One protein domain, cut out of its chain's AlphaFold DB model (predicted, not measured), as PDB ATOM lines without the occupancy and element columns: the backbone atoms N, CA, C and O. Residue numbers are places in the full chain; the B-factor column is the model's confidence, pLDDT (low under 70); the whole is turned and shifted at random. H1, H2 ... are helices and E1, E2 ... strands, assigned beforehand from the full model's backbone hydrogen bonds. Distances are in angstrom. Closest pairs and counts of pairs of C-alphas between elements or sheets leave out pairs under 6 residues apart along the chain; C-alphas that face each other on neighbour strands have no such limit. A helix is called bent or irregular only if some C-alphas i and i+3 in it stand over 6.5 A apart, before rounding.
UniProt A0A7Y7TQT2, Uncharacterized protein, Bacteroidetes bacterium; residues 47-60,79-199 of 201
ATOM      1  N   SER A  47      62.427  16.098 -16.503       93.75
ATOM      2  CA  SER A  47      63.789  15.724 -16.912       93.75
ATOM      3  C   SER A  47      63.917  15.534 -18.427       93.75
ATOM      4  O   SER A  47      64.877  16.011 -19.024       93.75
ATOM      5  N   TYR A  48      62.913  14.916 -19.056       93.94
ATOM      6  CA  TYR A  48      62.864  14.720 -20.505       93.94
ATOM      7  C   TYR A  48      62.747  16.054 -21.254       93.94
ATOM      8  O   TYR A  48      63.400  16.259 -22.272       93.94
ATOM      9  N   ILE A  49      61.956  16.999 -20.733       95.69
ATOM     10  CA  ILE A  49      61.861  18.349 -21.307       95.69
ATOM     11  C   ILE A  49      63.205  19.073 -21.250       95.69
ATOM     12  O   ILE A  49      63.594  19.708 -22.229       95.69
ATOM     13  N   LYS A  50      63.928  18.949 -20.131       95.62
ATOM     14  CA  LYS A  50      65.264  19.532 -19.975       95.62
ATOM     15  C   LYS A  50      66.254  18.967 -20.986       95.62
ATOM     16  O   LYS A  50      66.948  19.729 -21.649       95.62
ATOM     17  N   GLU A  51      66.280  17.647 -21.135       95.44
ATOM     18  CA  GLU A  51      67.114  16.979 -22.135       95.44
ATOM     19  C   GLU A  51      66.772  17.458 -23.552       95.44
ATOM     20  O   GLU A  51      67.658  17.867 -24.295       95.44
ATOM     21  N   LYS A  52      65.481  17.532 -23.887       95.12
ATOM     22  CA  LYS A  52      65.013  17.988 -25.200       95.12
ATOM     23  C   LYS A  52      65.389  19.442 -25.503       95.12
ATOM     24  O   LYS A  52      65.743  19.748 -26.640       95.12
ATOM     25  N   LEU A  53      65.331  20.337 -24.512       95.69
ATOM     26  CA  LEU A  53      65.792  21.724 -24.658       95.69
ATOM     27  C   LEU A  53      67.305  21.796 -24.901       95.69
ATOM     28  O   LEU A  53      67.738  22.548 -25.772       95.69
ATOM     29  N   ASN A  54      68.094  20.986 -24.191       94.81
ATOM     30  CA  ASN A  54      69.543  20.916 -24.395       94.81
ATOM     31  C   ASN A  54      69.885  20.396 -25.798       94.81
ATOM     32  O   ASN A  54      70.662  21.027 -26.510       94.81
ATOM     33  N   SER A  55      69.242  19.312 -26.246       93.88
ATOM     34  CA  SER A  55      69.443  18.782 -27.601       93.88
ATOM     35  C   SER A  55      69.070  19.799 -28.683       93.88
ATOM     36  O   SER A  55      69.761  19.916 -29.693       93.88
ATOM     37  N   LEU A  56      68.003  20.577 -28.474       93.69
ATOM     38  CA  LEU A  56      67.616  21.647 -29.392       93.69
ATOM     39  C   LEU A  56      68.663  22.775 -29.428       93.69
ATOM     40  O   LEU A  56      68.932  23.314 -30.502       93.69
ATOM     41  N   ALA A  57      69.282  23.116 -28.294       93.88
ATOM     42  CA  ALA A  57      70.346  24.121 -28.229       93.88
ATOM     43  C   ALA A  57      71.600  23.697 -29.016       93.88
ATOM     44  O   ALA A  57      72.225  24.529 -29.676       93.88
ATOM     45  N   GLU A  58      71.939  22.409 -28.968       94.06
ATOM     46  CA  GLU A  58      73.107  21.824 -29.642       94.06
ATOM     47  C   GLU A  58      72.872  21.537 -31.131       94.06
ATOM     48  O   GLU A  58      73.827  21.403 -31.898       94.06
ATOM     49  N   SER A  59      71.609  21.467 -31.562       90.19
ATOM     50  CA  SER A  59      71.257  21.202 -32.956       90.19
ATOM     51  C   SER A  59      71.785  22.282 -33.926       90.19
ATOM     52  O   SER A  59      71.868  23.473 -33.571       90.19
ATOM     53  N   PRO A  60      72.161  21.891 -35.164       89.81
ATOM     54  CA  PRO A  60      72.566  22.838 -36.196       89.81
ATOM     55  C   PRO A  60      71.400  23.746 -36.601       89.81
ATOM     56  O   PRO A  60      70.235  23.360 -36.537       89.81
ATOM     57  N   ASP A  79      34.682  46.093 -32.873       85.38
ATOM     58  CA  ASP A  79      35.137  46.904 -31.739       85.38
ATOM     59  C   ASP A  79      34.709  46.337 -30.380       85.38
ATOM     60  O   ASP A  79      34.982  46.939 -29.349       85.38
ATOM     61  N   SER A  80      33.999  45.205 -30.336       94.31
ATOM     62  CA  SER A  80      33.589  44.580 -29.083       94.31
ATOM     63  C   SER A  80      33.428  43.064 -29.170       94.31
ATOM     64  O   SER A  80      33.162  42.493 -30.232       94.31
ATOM     65  N   ALA A  81      33.583  42.408 -28.021       95.38
ATOM     66  CA  ALA A  81      33.357  40.982 -27.841       95.38
ATOM     67  C   ALA A  81      32.764  40.683 -26.459       95.38
ATOM     68  O   ALA A  81      33.161  41.269 -25.449       95.38
ATOM     69  N   GLU A  82      31.836  39.729 -26.409       96.50
ATOM     70  CA  GLU A  82      31.313  39.184 -25.157       96.50
ATOM     71  C   GLU A  82      32.195  38.026 -24.681       96.50
ATOM     72  O   GLU A  82      32.373  37.025 -25.377       96.50
ATOM     73  N   TYR A  83      32.712  38.137 -23.463       96.88
ATOM     74  CA  TYR A  83      33.290  37.025 -22.723       96.88
ATOM     75  C   TYR A  83      32.214  36.369 -21.855       96.88
ATOM     76  O   TYR A  83      31.561  37.054 -21.070       96.88
ATOM     77  N   VAL A  84      32.050  35.050 -21.955       97.06
ATOM     78  CA  VAL A  84      31.184  34.262 -21.062       97.06
ATOM     79  C   VAL A  84      32.068  33.512 -20.075       97.06
ATOM     80  O   VAL A  84      32.888  32.688 -20.484       97.06
ATOM     81  N   CYS A  85      31.909  33.787 -18.782       96.06
ATOM     82  CA  CYS A  85      32.734  33.161 -17.757       96.06
ATOM     83  C   CYS A  85      32.412  31.663 -17.614       96.06
ATOM     84  O   CYS A  85      31.277  31.327 -17.275       96.06
ATOM     85  N   PRO A  86      33.394  30.752 -17.750       93.06
ATOM     86  CA  PRO A  86      33.156  29.319 -17.587       93.06
ATOM     87  C   PRO A  86      32.857  28.923 -16.132       93.06
ATOM     88  O   PRO A  86      32.301  27.857 -15.893       93.06
ATOM     89  N   LYS A  87      33.208  29.768 -15.151       93.62
ATOM     90  CA  LYS A  87      32.989  29.500 -13.720       93.62
ATOM     91  C   LYS A  87      31.578  29.860 -13.250       93.62
ATOM     92  O   LYS A  87      31.008  29.131 -12.449       93.62
ATOM     93  N   CYS A  88      31.040  31.000 -13.690       96.00
ATOM     94  CA  CYS A  88      29.770  31.534 -13.177       96.00
ATOM     95  C   CYS A  88      28.723  31.853 -14.255       96.00
ATOM     96  O   CYS A  88      27.627  32.281 -13.908       96.00
ATOM     97  N   GLY A  89      29.050  31.697 -15.542       96.31
ATOM     98  CA  GLY A  89      28.158  31.987 -16.670       96.31
ATOM     99  C   GLY A  89      27.948  33.474 -16.980       96.31
ATOM    100  O   GLY A  89      27.324  33.797 -17.987       96.31
ATOM    101  N   GLU A  90      28.468  34.385 -16.154       97.69
ATOM    102  CA  GLU A  90      28.283  35.828 -16.331       97.69
ATOM    103  C   GLU A  90      28.951  36.336 -17.611       97.69
ATOM    104  O   GLU A  90      30.074  35.935 -17.947       97.69
ATOM    105  N   LYS A  91      28.277  37.269 -18.285       97.44
ATOM    106  CA  LYS A  91      28.792  37.928 -19.481       97.44
ATOM    107  C   LYS A  91      29.577  39.181 -19.116       97.44
ATOM    108  O   LYS A  91      29.162  39.982 -18.288       97.44
ATOM    109  N   THR A  92      30.719  39.381 -19.757       97.25
ATOM    110  CA  THR A  92      31.506  40.613 -19.676       97.25
ATOM    111  C   THR A  92      31.733  41.139 -21.086       97.25
ATOM    112  O   THR A  92      32.347  40.461 -21.906       97.25
ATOM    113  N   LEU A  93      31.236  42.343 -21.375       96.94
ATOM    114  CA  LEU A  93      31.496  43.020 -22.643       96.94
ATOM    115  C   LEU A  93      32.867  43.705 -22.589       96.94
ATOM    116  O   LEU A  93      33.127  44.522 -21.698       96.94
ATOM    117  N   TYR A  94      33.726  43.363 -23.544       95.75
ATOM    118  CA  TYR A  94      35.008  44.013 -23.793       95.75
ATOM    119  C   TYR A  94      34.935  44.805 -25.092       95.75
ATOM    120  O   TYR A  94      34.355  44.328 -26.063       95.75
ATOM    121  N   VAL A  95      35.538  45.992 -25.105       94.69
ATOM    122  CA  VAL A  95      35.602  46.884 -26.269       94.69
ATOM    123  C   VAL A  95      37.050  47.082 -26.735       94.69
ATOM    124  O   VAL A  95      37.988  46.709 -26.021       94.69
ATOM    125  N   GLU A  96      37.224  47.633 -27.935       90.56
ATOM    126  CA  GLU A  96      38.503  48.000 -28.551       90.56
ATOM    127  C   GLU A  96      39.495  46.816 -28.592       90.56
ATOM    128  O   GLU A  96      39.120  45.675 -28.888       90.56
ATOM    129  N   GLN A  97      40.765  47.053 -28.243       88.50
ATOM    130  CA  GLN A  97      41.826  46.040 -28.238       88.50
ATOM    131  C   GLN A  97      41.483  44.813 -27.381       88.50
ATOM    132  O   GLN A  97      41.881  43.690 -27.701       88.50
ATOM    133  N   LYS A  98      40.725  44.986 -26.291       91.31
ATOM    134  CA  LYS A  98      40.311  43.852 -25.452       91.31
ATOM    135  C   LYS A  98      39.174  43.056 -26.086       91.31
ATOM    136  O   LYS A  98      39.137  41.839 -25.905       91.31
ATOM    137  N   GLY A  99      38.302  43.697 -26.865       92.38
ATOM    138  CA  GLY A  99      37.332  43.001 -27.712       92.38
ATOM    139  C   GLY A  99      38.029  42.083 -28.722       92.38
ATOM    140  O   GLY A  99      37.688  40.901 -28.842       92.38
ATOM    141  N   TRP A 100      39.086  42.580 -29.370       90.75
ATOM    142  CA  TRP A 100      39.924  41.779 -30.268       90.75
ATOM    143  C   TRP A 100      40.586  40.597 -29.548       90.75
ATOM    144  O   TRP A 100      40.463  39.450 -29.987       90.75
ATOM    145  N   TYR A 101      41.214  40.846 -28.394       93.25
ATOM    146  CA  TYR A 101      41.885  39.802 -27.614       93.25
ATOM    147  C   TYR A 101      40.913  38.682 -27.213       93.25
ATOM    148  O   TYR A 101      41.192  37.500 -27.402       93.25
ATOM    149  N   VAL A 102      39.735  39.032 -26.693       94.56
ATOM    150  CA  VAL A 102      38.734  38.041 -26.265       94.56
ATOM    151  C   VAL A 102      38.177  37.248 -27.449       94.56
ATOM    152  O   VAL A 102      37.987  36.036 -27.338       94.56
ATOM    153  N   SER A 103      37.919  37.901 -28.585       92.62
ATOM    154  CA  SER A 103      37.318  37.242 -29.752       92.62
ATOM    155  C   SER A 103      38.287  36.343 -30.523       92.62
ATOM    156  O   SER A 103      37.865  35.304 -31.045       92.62
ATOM    157  N   ARG A 104      39.572  36.712 -30.601       91.88
ATOM    158  CA  ARG A 104      40.582  35.987 -31.385       91.88
ATOM    159  C   ARG A 104      41.584  35.264 -30.503       91.88
ATOM    160  O   ARG A 104      41.606  34.034 -30.497       91.88
ATOM    161  N   GLU A 105      42.374  36.021 -29.756       94.62
ATOM    162  CA  GLU A 105      43.535  35.513 -29.025       94.62
ATOM    163  C   GLU A 105      43.133  34.465 -27.981       94.62
ATOM    164  O   GLU A 105      43.608  33.333 -28.019       94.62
ATOM    165  N   LEU A 106      42.156  34.772 -27.125       96.25
ATOM    166  CA  LEU A 106      41.702  33.847 -26.083       96.25
ATOM    167  C   LEU A 106      41.133  32.542 -26.665       96.25
ATOM    168  O   LEU A 106      41.362  31.452 -26.138       96.25
ATOM    169  N   ARG A 107      40.415  32.629 -27.793       95.12
ATOM    170  CA  ARG A 107      39.901  31.454 -28.510       95.12
ATOM    171  C   ARG A 107      41.036  30.591 -29.065       95.12
ATOM    172  O   ARG A 107      40.962  29.361 -28.978       95.12
ATOM    173  N   GLN A 108      42.064  31.213 -29.635       96.00
ATOM    174  CA  GLN A 108      43.244  30.503 -30.122       96.00
ATOM    175  C   GLN A 108      44.006  29.850 -28.968       96.00
ATOM    176  O   GLN A 108      44.354  28.678 -29.084       96.00
ATOM    177  N   CYS A 109      44.155  30.531 -27.827       97.88
ATOM    178  CA  CYS A 109      44.755  29.949 -26.630       97.88
ATOM    179  C   CYS A 109      44.030  28.676 -26.189       97.88
ATOM    180  O   CYS A 109      44.665  27.637 -26.045       97.88
ATOM    181  N   ARG A 110      42.696  28.711 -26.057       97.44
ATOM    182  CA  ARG A 110      41.885  27.524 -25.714       97.44
ATOM    183  C   ARG A 110      42.100  26.367 -26.691       97.44
ATOM    184  O   ARG A 110      42.178  25.215 -26.276       97.44
ATOM    185  N   THR A 111      42.206  26.685 -27.981       96.94
ATOM    186  CA  THR A 111      42.408  25.694 -29.046       96.94
ATOM    187  C   THR A 111      43.815  25.102 -28.998       96.94
ATOM    188  O   THR A 111      43.980  23.895 -29.115       96.94
ATOM    189  N   ASN A 112      44.849  25.920 -28.795       97.12
ATOM    190  CA  ASN A 112      46.215  25.422 -28.655       97.12
ATOM    191  C   ASN A 112      46.387  24.613 -27.365       97.12
ATOM    192  O   ASN A 112      46.979  23.540 -27.411       97.12
ATOM    193  N   ALA A 113      45.808  25.070 -26.253       97.62
ATOM    194  CA  ALA A 113      45.818  24.365 -24.976       97.62
ATOM    195  C   ALA A 113      45.178  22.972 -25.067       97.62
ATOM    196  O   ALA A 113      45.740  22.016 -24.542       97.62
ATOM    197  N   SER A 114      44.046  22.824 -25.769       96.81
ATOM    198  CA  SER A 114      43.387  21.517 -25.920       96.81
ATOM    199  C   SER A 114      44.169  20.524 -26.784       96.81
ATOM    200  O   SER A 114      43.961  19.317 -26.669       96.81
ATOM    201  N   LEU A 115      45.075  21.014 -27.634       96.44
ATOM    202  CA  LEU A 115      45.952  20.191 -28.468       96.44
ATOM    203  C   LEU A 115      47.242  19.764 -27.752       96.44
ATOM    204  O   LEU A 115      47.954  18.903 -28.270       96.44
ATOM    205  N   ILE A 116      47.553  20.348 -26.593       96.88
ATOM    206  CA  ILE A 116      48.703  19.962 -25.771       96.88
ATOM    207  C   ILE A 116      48.255  18.835 -24.845       96.88
ATOM    208  O   ILE A 116      47.573  19.047 -23.845       96.88
ATOM    209  N   THR A 117      48.639  17.609 -25.189       95.56
ATOM    210  CA  THR A 117      48.215  16.402 -24.457       95.56
ATOM    211  C   THR A 117      49.357  15.765 -23.679       95.56
ATOM    212  O   THR A 117      49.123  15.011 -22.733       95.56
ATOM    213  N   GLU A 118      50.589  16.129 -24.020       95.12
ATOM    214  CA  GLU A 118      51.834  15.606 -23.479       95.12
ATOM    215  C   GLU A 118      52.063  16.008 -22.015       95.12
ATOM    216  O   GLU A 118      52.781  15.323 -21.296       95.12
ATOM    217  N   ILE A 119      51.428  17.082 -21.539       95.88
ATOM    218  CA  ILE A 119      51.474  17.542 -20.141       95.88
ATOM    219  C   ILE A 119      50.056  17.790 -19.620       95.88
ATOM    220  O   ILE A 119      49.100  17.840 -20.398       95.88
ATOM    221  N   GLU A 120      49.858  17.846 -18.303       96.50
ATOM    222  CA  GLU A 120      48.600  18.379 -17.769       96.50
ATOM    223  C   GLU A 120      48.671  19.900 -17.884       96.50
ATOM    224  O   GLU A 120      49.573  20.501 -17.313       96.50
ATOM    225  N   LEU A 121      47.760  20.504 -18.646       97.19
ATOM    226  CA  LEU A 121      47.721  21.942 -18.896       97.19
ATOM    227  C   LEU A 121      46.281  22.432 -18.784       97.19
ATOM    228  O   LEU A 121      45.360  21.827 -19.336       97.19
ATOM    229  N   LYS A 122      46.086  23.529 -18.057       97.31
ATOM    230  CA  LYS A 122      44.805  24.214 -17.886       97.31
ATOM    231  C   LYS A 122      45.022  25.711 -18.047       97.31
ATOM    232  O   LYS A 122      46.025  26.252 -17.593       97.31
ATOM    233  N   LEU A 123      44.072  26.377 -18.694       97.88
ATOM    234  CA  LEU A 123      44.057  27.833 -18.764       97.88
ATOM    235  C   LEU A 123      43.279  28.393 -17.577       97.88
ATOM    236  O   LEU A 123      42.177  27.931 -17.279       97.88
ATOM    237  N   ASP A 124      43.845  29.409 -16.938       97.25
ATOM    238  CA  ASP A 124      43.162  30.217 -15.939       97.25
ATOM    239  C   ASP A 124      42.769  31.558 -16.557       97.25
ATOM    240  O   ASP A 124      43.587  32.456 -16.771       97.25
ATOM    241  N   GLU A 125      41.474  31.666 -16.839       97.00
ATOM    242  CA  GLU A 125      40.834  32.846 -17.412       97.00
ATOM    243  C   GLU A 125      40.059  33.660 -16.364       97.00
ATOM    244  O   GLU A 125      39.256  34.522 -16.720       97.00
ATOM    245  N   SER A 126      40.237  33.373 -15.071       93.88
ATOM    246  CA  SER A 126      39.419  33.949 -13.994       93.88
ATOM    247  C   SER A 126      39.344  35.479 -14.033       93.88
ATOM    248  O   SER A 126      38.265  36.039 -13.827       93.88
ATOM    249  N   GLN A 127      40.447  36.134 -14.401       97.06
ATOM    250  CA  GLN A 127      40.549  37.589 -14.485       97.06
ATOM    251  C   GLN A 127      39.656  38.228 -15.561       97.06
ATOM    252  O   GLN A 127      39.345  39.412 -15.460       97.06
ATOM    253  N   PHE A 128      39.210  37.477 -16.574       97.12
ATOM    254  CA  PHE A 128      38.355  38.001 -17.649       97.12
ATOM    255  C   PHE A 128      36.882  38.165 -17.236       97.12
ATOM    256  O   PHE A 128      36.071  38.718 -17.977       97.12
ATOM    257  N   CYS A 129      36.495  37.692 -16.052       97.06
ATOM    258  CA  CYS A 129      35.143  37.875 -15.541       97.06
ATOM    259  C   CYS A 129      35.099  39.010 -14.516       97.06
ATOM    260  O   CYS A 129      35.568  38.841 -13.391       97.06
ATOM    261  N   LYS A 130      34.420  40.121 -14.837       96.69
ATOM    262  CA  LYS A 130      34.261  41.255 -13.901       96.69
ATOM    263  C   LYS A 130      33.538  40.890 -12.599       96.69
ATOM    264  O   LYS A 130      33.739  41.546 -11.585       96.69
ATOM    265  N   LYS A 131      32.705  39.843 -12.619       96.44
ATOM    266  CA  LYS A 131      31.997  39.338 -11.433       96.44
ATOM    267  C   LYS A 131      32.871  38.443 -10.556       96.44
ATOM    268  O   LYS A 131      32.819  38.563  -9.339       96.44
ATOM    269  N   CYS A 132      33.658  37.544 -11.153       95.44
ATOM    270  CA  CYS A 132      34.552  36.659 -10.396       95.44
ATOM    271  C   CYS A 132      35.830  37.366  -9.930       95.44
ATOM    272  O   CYS A 132      36.410  36.961  -8.925       95.44
ATOM    273  N   SER A 133      36.266  38.391 -10.658       96.25
ATOM    274  CA  SER A 133      37.487  39.149 -10.392       96.25
ATOM    275  C   SER A 133      37.197  40.652 -10.484       96.25
ATOM    276  O   SER A 133      37.614  41.310 -11.441       96.25
ATOM    277  N   PRO A 134      36.440  41.205  -9.516       95.56
ATOM    278  CA  PRO A 134      36.144  42.632  -9.489       95.56
ATOM    279  C   PRO A 134      37.431  43.449  -9.304       95.56
ATOM    280  O   PRO A 134      38.336  43.043  -8.579       95.56
ATOM    281  N   GLY A 135      37.508  44.611  -9.957       93.81
ATOM    282  CA  GLY A 135      38.637  45.544  -9.835       93.81
ATOM    283  C   GLY A 135      39.838  45.261 -10.744       93.81
ATOM    284  O   GLY A 135      40.809  46.011 -10.704       93.81
ATOM    285  N   ILE A 136      39.792  44.226 -11.589       96.19
ATOM    286  CA  ILE A 136      40.852  43.968 -12.572       96.19
ATOM    287  C   ILE A 136      40.616  44.798 -13.841       96.19
ATOM    288  O   ILE A 136      39.699  44.527 -14.615       96.19
ATOM    289  N   GLU A 137      41.472  45.795 -14.074       92.31
ATOM    290  CA  GLU A 137      41.418  46.638 -15.281       92.31
ATOM    291  C   GLU A 137      42.057  45.961 -16.498       92.31
ATOM    292  O   GLU A 137      41.545  46.034 -17.618       92.31
ATOM    293  N   LYS A 138      43.185  45.278 -16.281       94.44
ATOM    294  CA  LYS A 138      43.978  44.624 -17.324       94.44
ATOM    295  C   LYS A 138      44.015  43.119 -17.062       94.44
ATOM    296  O   LYS A 138      44.977  42.645 -16.465       94.44
ATOM    297  N   PRO A 139      42.981  42.368 -17.483       96.44
ATOM    298  CA  PRO A 139      42.975  40.925 -17.305       96.44
ATOM    299  C   PRO A 139      44.118  40.301 -18.104       96.44
ATOM    300  O   PRO A 139      44.330  40.668 -19.270       96.44
ATOM    301  N   ILE A 140      44.820  39.369 -17.463       97.06
ATOM    302  CA  ILE A 140      45.870  38.547 -18.068       97.06
ATOM    303  C   ILE A 140      45.441  37.081 -18.097       97.06
ATOM    304  O   ILE A 140      44.699  36.616 -17.229       97.06
ATOM    305  N   LEU A 141      45.915  36.357 -19.108       98.00
ATOM    306  CA  LEU A 141      45.747  34.915 -19.207       98.00
ATOM    307  C   LEU A 141      46.898  34.221 -18.483       98.00
ATOM    308  O   LEU A 141      48.062  34.588 -18.664       98.00
ATOM    309  N   CYS A 142      46.572  33.205 -17.691       98.19
ATOM    310  CA  CYS A 142      47.567  32.322 -17.103       98.19
ATOM    311  C   CYS A 142      47.359  30.879 -17.564       98.19
ATOM    312  O   CYS A 142      46.269  30.470 -17.966       98.19
ATOM    313  N   MET A 143      48.426  30.104 -17.471       97.88
ATOM    314  CA  MET A 143      48.471  28.669 -17.675       97.88
ATOM    315  C   MET A 143      48.943  28.018 -16.380       97.88
ATOM    316  O   MET A 143      49.994  28.374 -15.848       97.88
ATOM    317  N   ASP A 144      48.187  27.033 -15.918       97.81
ATOM    318  CA  ASP A 144      48.615  26.075 -14.912       97.81
ATOM    319  C   ASP A 144      49.028  24.789 -15.630       97.81
ATOM    320  O   ASP A 144      48.245  24.226 -16.399       97.81
ATOM    321  N   TYR A 145      50.242  24.305 -15.386       97.12
ATOM    322  CA  TYR A 145      50.711  23.045 -15.956       97.12
ATOM    323  C   TYR A 145      51.393  22.150 -14.928       97.12
ATOM    324  O   TYR A 145      51.825  22.599 -13.865       97.12
ATOM    325  N   LYS A 146      51.486  20.860 -15.246       96.44
ATOM    326  CA  LYS A 146      52.130  19.853 -14.406       96.44
ATOM    327  C   LYS A 146      52.760  18.750 -15.264       96.44
ATOM    328  O   LYS A 146      52.093  18.165 -16.124       96.44
ATOM    329  N   PHE A 147      54.040  18.465 -15.011       96.06
ATOM    330  CA  PHE A 147      54.736  17.297 -15.562       96.06
ATOM    331  C   PHE A 147      54.417  16.027 -14.763       96.06
ATOM    332  O   PHE A 147      53.941  16.090 -13.631       96.06
ATOM    333  N   ALA A 148      54.678  14.854 -15.339       95.19
ATOM    334  CA  ALA A 148      54.347  13.572 -14.712       95.19
ATOM    335  C   ALA A 148      55.062  13.315 -13.377       95.19
ATOM    336  O   ALA A 148      54.519  12.646 -12.502       95.19
ATOM    337  N   ASP A 149      56.283  13.823 -13.242       93.50
ATOM    338  CA  ASP A 149      57.150  13.716 -12.067       93.50
ATOM    339  C   ASP A 149      57.007  14.899 -11.096       93.50
ATOM    340  O   ASP A 149      57.576  14.868 -10.003       93.50
ATOM    341  N   ASP A 150      56.215  15.916 -11.445       93.19
ATOM    342  CA  ASP A 150      55.947  17.037 -10.553       93.19
ATOM    343  C   ASP A 150      54.877  16.666  -9.515       93.19
ATOM    344  O   ASP A 150      53.847  16.054  -9.808       93.19
ATOM    345  N   THR A 151      55.067  17.111  -8.274       91.38
ATOM    346  CA  THR A 151      54.052  16.959  -7.216       91.38
ATOM    347  C   THR A 151      53.005  18.072  -7.253       91.38
ATOM    348  O   THR A 151      51.841  17.838  -6.922       91.38
ATOM    349  N   LYS A 152      53.391  19.273  -7.701       93.69
ATOM    350  CA  LYS A 152      52.557  20.483  -7.736       93.69
ATOM    351  C   LYS A 152      52.489  21.057  -9.145       93.69
ATOM    352  O   LYS A 152      53.438  20.927  -9.910       93.69
ATOM    353  N   SER A 153      51.375  21.711  -9.468       95.44
ATOM    354  CA  SER A 153      51.271  22.498 -10.694       95.44
ATOM    355  C   SER A 153      52.094  23.781 -10.585       95.44
ATOM    356  O   SER A 153      52.202  24.379  -9.512       95.44
ATOM    357  N   THR A 154      52.656  24.208 -11.709       96.69
ATOM    358  CA  THR A 154      53.312  25.507 -11.868       96.69
ATOM    359  C   THR A 154      52.383  26.436 -12.634       96.69
ATOM    360  O   THR A 154      51.747  26.011 -13.597       96.69
ATOM    361  N   LYS A 155      52.317  27.699 -12.206       97.44
ATOM    362  CA  LYS A 155      51.516  28.739 -12.849       97.44
ATOM    363  C   LYS A 155      52.418  29.741 -13.552       97.44
ATOM    364  O   LYS A 155      53.337  30.271 -12.930       97.44
ATOM    365  N   VAL A 156      52.124  30.027 -14.814       97.94
ATOM    366  CA  VAL A 156      52.782  31.070 -15.609       97.94
ATOM    367  C   VAL A 156      51.707  31.976 -16.192       97.94
ATOM    368  O   VAL A 156      50.685  31.499 -16.675       97.94
ATOM    369  N   CYS A 157      51.907  33.283 -16.100       97.62
ATOM    370  CA  CYS A 157      50.941  34.288 -16.526       97.62
ATOM    371  C   CYS A 157      51.496  35.133 -17.669       97.62
ATOM    372  O   CYS A 157      52.679  35.041 -17.980       97.62
ATOM    373  N   ASP A 158      50.626  35.950 -18.264       96.88
ATOM    374  CA  ASP A 158      50.951  36.779 -19.429       96.88
ATOM    375  C   ASP A 158      51.380  35.931 -20.639       96.88
ATOM    376  O   ASP A 158      52.382  36.176 -21.309       96.88
ATOM    377  N   ILE A 159      50.612  34.862 -20.868       98.19
ATOM    378  CA  ILE A 159      50.812  33.958 -21.999       98.19
ATOM    379  C   ILE A 159      49.955  34.364 -23.202       98.19
ATOM    380  O   ILE A 159      48.829  34.854 -23.067       98.19
ATOM    381  N   THR A 160      50.487  34.088 -24.386       97.75
ATOM    382  CA  THR A 160      49.848  34.326 -25.686       97.75
ATOM    383  C   THR A 160      49.477  33.014 -26.384       97.75
ATOM    384  O   THR A 160      49.880  31.915 -25.989       97.75
ATOM    385  N   SER A 161      48.710  33.112 -27.463       97.75
ATOM    386  CA  SER A 161      48.388  31.994 -28.345       97.75
ATOM    387  C   SER A 161      49.646  31.443 -29.017       97.75
ATOM    388  O   SER A 161      49.753  30.221 -29.178       97.75
ATOM    389  N   ASN A 162      50.608  32.322 -29.325       97.88
ATOM    390  CA  ASN A 162      51.907  31.970 -29.883       97.88
ATOM    391  C   ASN A 162      52.749  31.156 -28.893       97.88
ATOM    392  O   ASN A 162      53.296  30.123 -29.265       97.88
ATOM    393  N   ASP A 163      52.772  31.549 -27.614       98.50
ATOM    394  CA  ASP A 163      53.460  30.793 -26.556       98.50
ATOM    395  C   ASP A 163      52.950  29.345 -26.483       98.50
ATOM    396  O   ASP A 163      53.730  28.391 -26.485       98.50
ATOM    397  N   LEU A 164      51.626  29.160 -26.487       98.50
ATOM    398  CA  LEU A 164      51.011  27.830 -26.479       98.50
ATOM    399  C   LEU A 164      51.275  27.059 -27.780       98.50
ATOM    400  O   LEU A 164      51.427  25.836 -27.753       98.50
ATOM    401  N   GLN A 165      51.341  27.741 -28.924       98.19
ATOM    402  CA  GLN A 165      51.706  27.107 -30.188       98.19
ATOM    403  C   GLN A 165      53.151  26.598 -30.162       98.19
ATOM    404  O   GLN A 165      53.377  25.442 -30.516       98.19
ATOM    405  N   ILE A 166      54.095  27.418 -29.704       98.31
ATOM    406  CA  ILE A 166      55.509  27.057 -29.579       98.31
ATOM    407  C   ILE A 166      55.670  25.875 -28.621       98.31
ATOM    408  O   ILE A 166      56.329  24.899 -28.974       98.31
ATOM    409  N   ILE A 167      55.003  25.897 -27.456       98.31
ATOM    410  CA  ILE A 167      54.981  24.756 -26.524       98.31
ATOM    411  C   ILE A 167      54.484  23.497 -27.240       98.31
ATOM    412  O   ILE A 167      55.155  22.470 -27.212       98.31
ATOM    413  N   LYS A 168      53.330  23.561 -27.914       97.62
ATOM    414  CA  LYS A 168      52.753  22.420 -28.641       97.62
ATOM    415  C   LYS A 168      53.729  21.853 -29.673       97.62
ATOM    416  O   LYS A 168      53.951  20.647 -29.721       97.62
ATOM    417  N   GLU A 169      54.306  22.708 -30.507       97.44
ATOM    418  CA  GLU A 169      55.229  22.307 -31.571       97.44
ATOM    419  C   GLU A 169      56.513  21.698 -30.999       97.44
ATOM    420  O   GLU A 169      56.940  20.632 -31.450       97.44
ATOM    421  N   PHE A 170      57.062  22.305 -29.948       97.56
ATOM    422  CA  PHE A 170      58.206  21.779 -29.217       97.56
ATOM    423  C   PHE A 170      57.909  20.407 -28.596       97.56
ATOM    424  O   PHE A 170      58.678  19.462 -28.787       97.56
ATOM    425  N   LEU A 171      56.781  20.233 -27.901       95.75
ATOM    426  CA  LEU A 171      56.403  18.952 -27.285       95.75
ATOM    427  C   LEU A 171      56.183  17.856 -28.339       95.75
ATOM    428  O   LEU A 171      56.638  16.727 -28.144       95.75
ATOM    429  N   GLN A 172      55.652  18.218 -29.508       94.69
ATOM    430  CA  GLN A 172      55.513  17.333 -30.671       94.69
ATOM    431  C   GLN A 172      56.842  16.998 -31.368       94.69
ATOM    432  O   GLN A 172      56.859  16.151 -32.256       94.69
ATOM    433  N   GLY A 173      57.956  17.620 -30.965       94.69
ATOM    434  CA  GLY A 173      59.278  17.371 -31.547       94.69
ATOM    435  C   GLY A 173      59.492  18.060 -32.888       94.69
ATOM    436  O   GLY A 173      60.322  17.610 -33.669       94.69
ATOM    437  N   LYS A 174      58.749  19.134 -33.171       94.75
ATOM    438  CA  LYS A 174      59.011  19.950 -34.354       94.75
ATOM    439  C   LYS A 174      60.242  20.810 -34.127       94.75
ATOM    440  O   LYS A 174      60.424  21.406 -33.069       94.75
ATOM    441  N   GLU A 175      61.037  20.922 -35.175       93.62
ATOM    442  CA  GLU A 175      62.282  21.689 -35.180       93.62
ATOM    443  C   GLU A 175      62.076  23.144 -35.632       93.62
ATOM    444  O   GLU A 175      62.968  23.987 -35.526       93.62
ATOM    445  N   LYS A 176      60.872  23.448 -36.124       95.56
ATOM    446  CA  LYS A 176      60.482  24.742 -36.676       95.56
ATOM    447  C   LYS A 176      59.170  25.209 -36.068       95.56
ATOM    448  O   LYS A 176      58.252  24.403 -35.883       95.56
ATOM    449  N   HIS A 177      59.091  26.505 -35.814       96.56
ATOM    450  CA  HIS A 177      57.878  27.195 -35.420       96.56
ATOM    451  C   HIS A 177      57.170  27.760 -36.654       96.56
ATOM    452  O   HIS A 177      57.827  28.342 -37.516       96.56
ATOM    453  N   LYS A 178      55.848  27.582 -36.747       95.56
ATOM    454  CA  LYS A 178      55.043  28.204 -37.806       95.56
ATOM    455  C   LYS A 178      54.506  29.556 -37.358       95.56
ATOM    456  O   LYS A 178      53.689  29.608 -36.441       95.56
ATOM    457  N   THR A 179      54.886  30.617 -38.055       93.88
ATOM    458  CA  THR A 179      54.413  31.976 -37.779       93.88
ATOM    459  C   THR A 179      52.980  32.185 -38.285       93.88
ATOM    460  O   THR A 179      52.427  31.379 -39.038       93.88
ATOM    461  N   PHE A 180      52.361  33.306 -37.903       89.56
ATOM    462  CA  PHE A 180      50.975  33.641 -38.267       89.56
ATOM    463  C   PHE A 180      50.715  33.747 -39.782       89.56
ATOM    464  O   PHE A 180      49.564  33.697 -40.209       89.56
ATOM    465  N   ASN A 181      51.766  33.933 -40.580       89.94
ATOM    466  CA  ASN A 181      51.714  34.100 -42.031       89.94
ATOM    467  C   ASN A 181      52.265  32.879 -42.788       89.94
ATOM    468  O   ASN A 181      52.802  33.028 -43.884       89.94
ATOM    469  N   ASP A 182      52.172  31.688 -42.188       90.31
ATOM    470  CA  ASP A 182      52.699  30.422 -42.725       90.31
ATOM    471  C   ASP A 182      54.220  30.418 -42.973       90.31
ATOM    472  O   ASP A 182      54.746  29.543 -43.669       90.31
ATOM    473  N   GLY A 183      54.937  31.381 -42.394       94.06
ATOM    474  CA  GLY A 183      56.391  31.376 -42.350       94.06
ATOM    475  C   GLY A 183      56.917  30.343 -41.358       94.06
ATOM    476  O   GLY A 183      56.177  29.786 -40.543       94.06
ATOM    477  N   GLU A 184      58.214  30.074 -41.441       96.12
ATOM    478  CA  GLU A 184      58.910  29.182 -40.523       96.12
ATOM    479  C   GLU A 184      60.078  29.905 -39.858       96.12
ATOM    480  O   GLU A 184      60.878  30.562 -40.521       96.12
ATOM    481  N   GLU A 185      60.216  29.714 -38.551       95.44
ATOM    482  CA  GLU A 185      61.367  30.166 -37.773       95.44
ATOM    483  C   GLU A 185      62.008  28.974 -37.041       95.44
ATOM    484  O   GLU A 185      61.305  28.020 -36.685       95.44
ATOM    485  N   PRO A 186      63.333  28.966 -36.806       96.25
ATOM    486  CA  PRO A 186      63.980  27.879 -36.082       96.25
ATOM    487  C   PRO A 186      63.478  27.811 -34.636       96.25
ATOM    488  O   PRO A 186      63.564  28.795 -33.901       96.25
ATOM    489  N   MET A 187      63.049  26.629 -34.179       96.44
ATOM    490  CA  MET A 187      62.564  26.442 -32.801       96.44
ATOM    491  C   MET A 187      63.623  26.830 -31.753       96.44
ATOM    492  O   MET A 187      63.299  27.293 -30.663       96.44
ATOM    493  N   LYS A 188      64.907  26.713 -32.107       95.69
ATOM    494  CA  LYS A 188      66.057  27.109 -31.283       95.69
ATOM    495  C   LYS A 188      66.000  28.565 -30.797       95.69
ATOM    496  O   LYS A 188      66.423  28.844 -29.679       95.69
ATOM    497  N   GLN A 189      65.439  29.486 -31.584       96.00
ATOM    498  CA  GLN A 189      65.303  30.898 -31.191       96.00
ATOM    499  C   GLN A 189      64.355  31.088 -29.998       96.00
ATOM    500  O   GLN A 189      64.479  32.053 -29.245       96.00
ATOM    501  N   TYR A 190      63.455  30.130 -29.783       97.19
ATOM    502  CA  TYR A 190      62.444  30.159 -28.737       97.19
ATOM    503  C   TYR A 190      62.871  29.469 -27.440       97.19
ATOM    504  O   TYR A 190      62.092  29.458 -26.489       97.19
ATOM    505  N   ILE A 191      64.098  28.937 -27.349       96.94
ATOM    506  CA  ILE A 191      64.601  28.269 -26.136       96.94
ATOM    507  C   ILE A 191      64.449  29.142 -24.879       96.94
ATOM    508  O   ILE A 191      63.902  28.632 -23.903       96.94
ATOM    509  N   PRO A 192      64.842  30.436 -24.857       97.62
ATOM    510  CA  PRO A 192      64.696  31.253 -23.650       97.62
ATOM    511  C   PRO A 192      63.242  31.351 -23.178       97.62
ATOM    512  O   PRO A 192      62.962  31.197 -21.988       97.62
ATOM    513  N   ARG A 193      62.309  31.536 -24.119       97.69
ATOM    514  CA  ARG A 193      60.877  31.633 -23.825       97.69
ATOM    515  C   ARG A 193      60.290  30.282 -23.408       97.69
ATOM    516  O   ARG A 193      59.531  30.229 -22.451       97.69
ATOM    517  N   LEU A 194      60.676  29.181 -24.054       97.88
ATOM    518  CA  LEU A 194      60.285  27.822 -23.656       97.88
ATOM    519  C   LEU A 194      60.762  27.482 -22.237       97.88
ATOM    520  O   LEU A 194      59.990  26.940 -21.451       97.88
ATOM    521  N   THR A 195      62.004  27.831 -21.898       97.12
ATOM    522  CA  THR A 195      62.579  27.668 -20.555       97.12
ATOM    523  C   THR A 195      61.774  28.427 -19.503       97.12
ATOM    524  O   THR A 195      61.483  27.876 -18.440       97.12
ATOM    525  N   GLU A 196      61.370  29.664 -19.800       97.38
ATOM    526  CA  GLU A 196      60.503  30.464 -18.930       97.38
ATOM    527  C   GLU A 196      59.115  29.819 -18.767       97.38
ATOM    528  O   GLU A 196      58.685  29.548 -17.644       97.38
ATOM    529  N   LEU A 197      58.444  29.511 -19.881       97.50
ATOM    530  CA  LEU A 197      57.082  28.973 -19.906       97.50
ATOM    531  C   LEU A 197      56.970  27.600 -19.231       97.50
ATOM    532  O   LEU A 197      55.987  27.327 -18.545       97.50
ATOM    533  N   LEU A 198      57.971  26.738 -19.421       96.62
ATOM    534  CA  LEU A 198      58.009  25.374 -18.885       96.62
ATOM    535  C   LEU A 198      58.776  25.277 -17.557       96.62
ATOM    536  O   LEU A 198      58.862  24.198 -16.969       96.62
ATOM    537  N   GLY A 199      59.323  26.395 -17.062       94.19
ATOM    538  CA  GLY A 199      60.019  26.466 -15.778       94.19
ATOM    539  C   GLY A 199      61.227  25.531 -15.685       94.19
ATOM    540  O   GLY A 199      61.510  25.005 -14.606       94.19
TER     541      GLY A 199
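This is residues 47 to 60 and 79 to 199 of the 201 residues of an uncharacterized protein of Bacteroidetes bacterium (UniProt A0A7Y7TQT2). The domain is a row of parts built along one bent but nearly straight helix, H2: at one end its first arm, H2a, packs on the small hairpin E1-E2, and in the middle its second arm, H2b, runs side by side with H3. At the other end H4 crosses H3 and H1 packs on H4; the three-stranded meander E3-E4-E5 lies along H2b and the last residues of H4, and the little hairpin E6-E7 is beside H3. The long link of residues 125 to 141 loops out toward the E1-E2 end and comes back. The printed part has 135 residues with the elements H1 E1 E2 H2 E3 E4 E5 H3 E6 E7 H4 along the chain, a mixed class of four named helices and seven named strands in three antiparallel sheets. The whole is compact, with a radius of gyration of the C-alphas of 16.3 A and spans of 48 by 39 by 22 A.

Start at H1, residues 47 to 58, which with residues 53 to 57 alone touches H4, residues 187 to 198; their closest C-alphas, Leu 56 and Lys 188, are 6.0 A apart. These two run opposite ways at a shallow tilt of 28 degrees. After the cut, look at the hairpin of E1, residues 80 to 84, and E2, residues 91 to 95, antiparallel, with N 81 and O 94 at 2.8 A. H2, residues 96 to 115, was assigned as one helix by its hydrogen bonds but is bent: C-alphas 103 and 106 are 6.6 A apart, and its arms H2a, residues 96 to 103, and H2b, residues 106 to 115, stand at a shallow tilt of 27 degrees. H2a has its closest approach to E1 at the C-alphas of Ser 80 and Gly 99, 4.3 A apart. H2b touches H3, residues 161 to 171, the same way at a shallow tilt of 11 degrees; the closest C-alphas, Cys 109 and Ser 161, are 4.5 A apart. E3, residues 120 to 124, E4, residues 142 to 146, and E5, residues 154 to 157, form a meander, each strand the antiparallel neighbour of the one before. Find N 122 and O 144 at 2.8 A between E3 and E4, and N 143 and O 156 at 2.8 A between E4 and E5. H2b only grazes this sheet, and so does H4, with its residues 196 to 198. H3 and H4 touch, about perpendicular at 77 degrees, closest at the C-alphas of Ile 167 and Leu 194, 6.8 A apart. The hairpin of E6, residues 176 to 178, and E7, residues 184 to 186, has N 177 and O 185 at 2.8 A; E6 comes closest to H3 at the C-alphas of His 177 and Ile 166, 6.3 A apart. Every O i to N i+4 pair is within hydrogen-bond range in H1, H2a, H2b and H3, and 5 of 8 are in H4.

Find C-alpha 47 at (63.789, 15.724, -16.912); from there H1 runs 16.9 A to C-alpha 58. H2a covers 10.9 A, and H2b 14.5 A to C-alpha 115 at (45.952, 20.191, -28.468). E1, E2, E3 and E4 measure 13.3, 13.1, 13.2 and 13.5 A, and E5 10.2 A. H3 covers 15.3 A, E6 6.5 A and E7 6.9 A. H4 covers 14.7 A to C-alpha 198 at (58.009, 25.374, -18.885); it is irregular, with C-alphas 189 and 192 7.6 A apart.

The two C-alphas farthest apart, Pro 60 and Lys 131, are 50.3 A apart. Residues 61 to 78 are not printed, and C-alphas 60 and 79 stand 44.7 A apart across that cut. Of the links that are printed whole, E3 to E4 is long, with 17 residues between them. The mean pLDDT of the printed part is 95.5, and no printed residue is under 70.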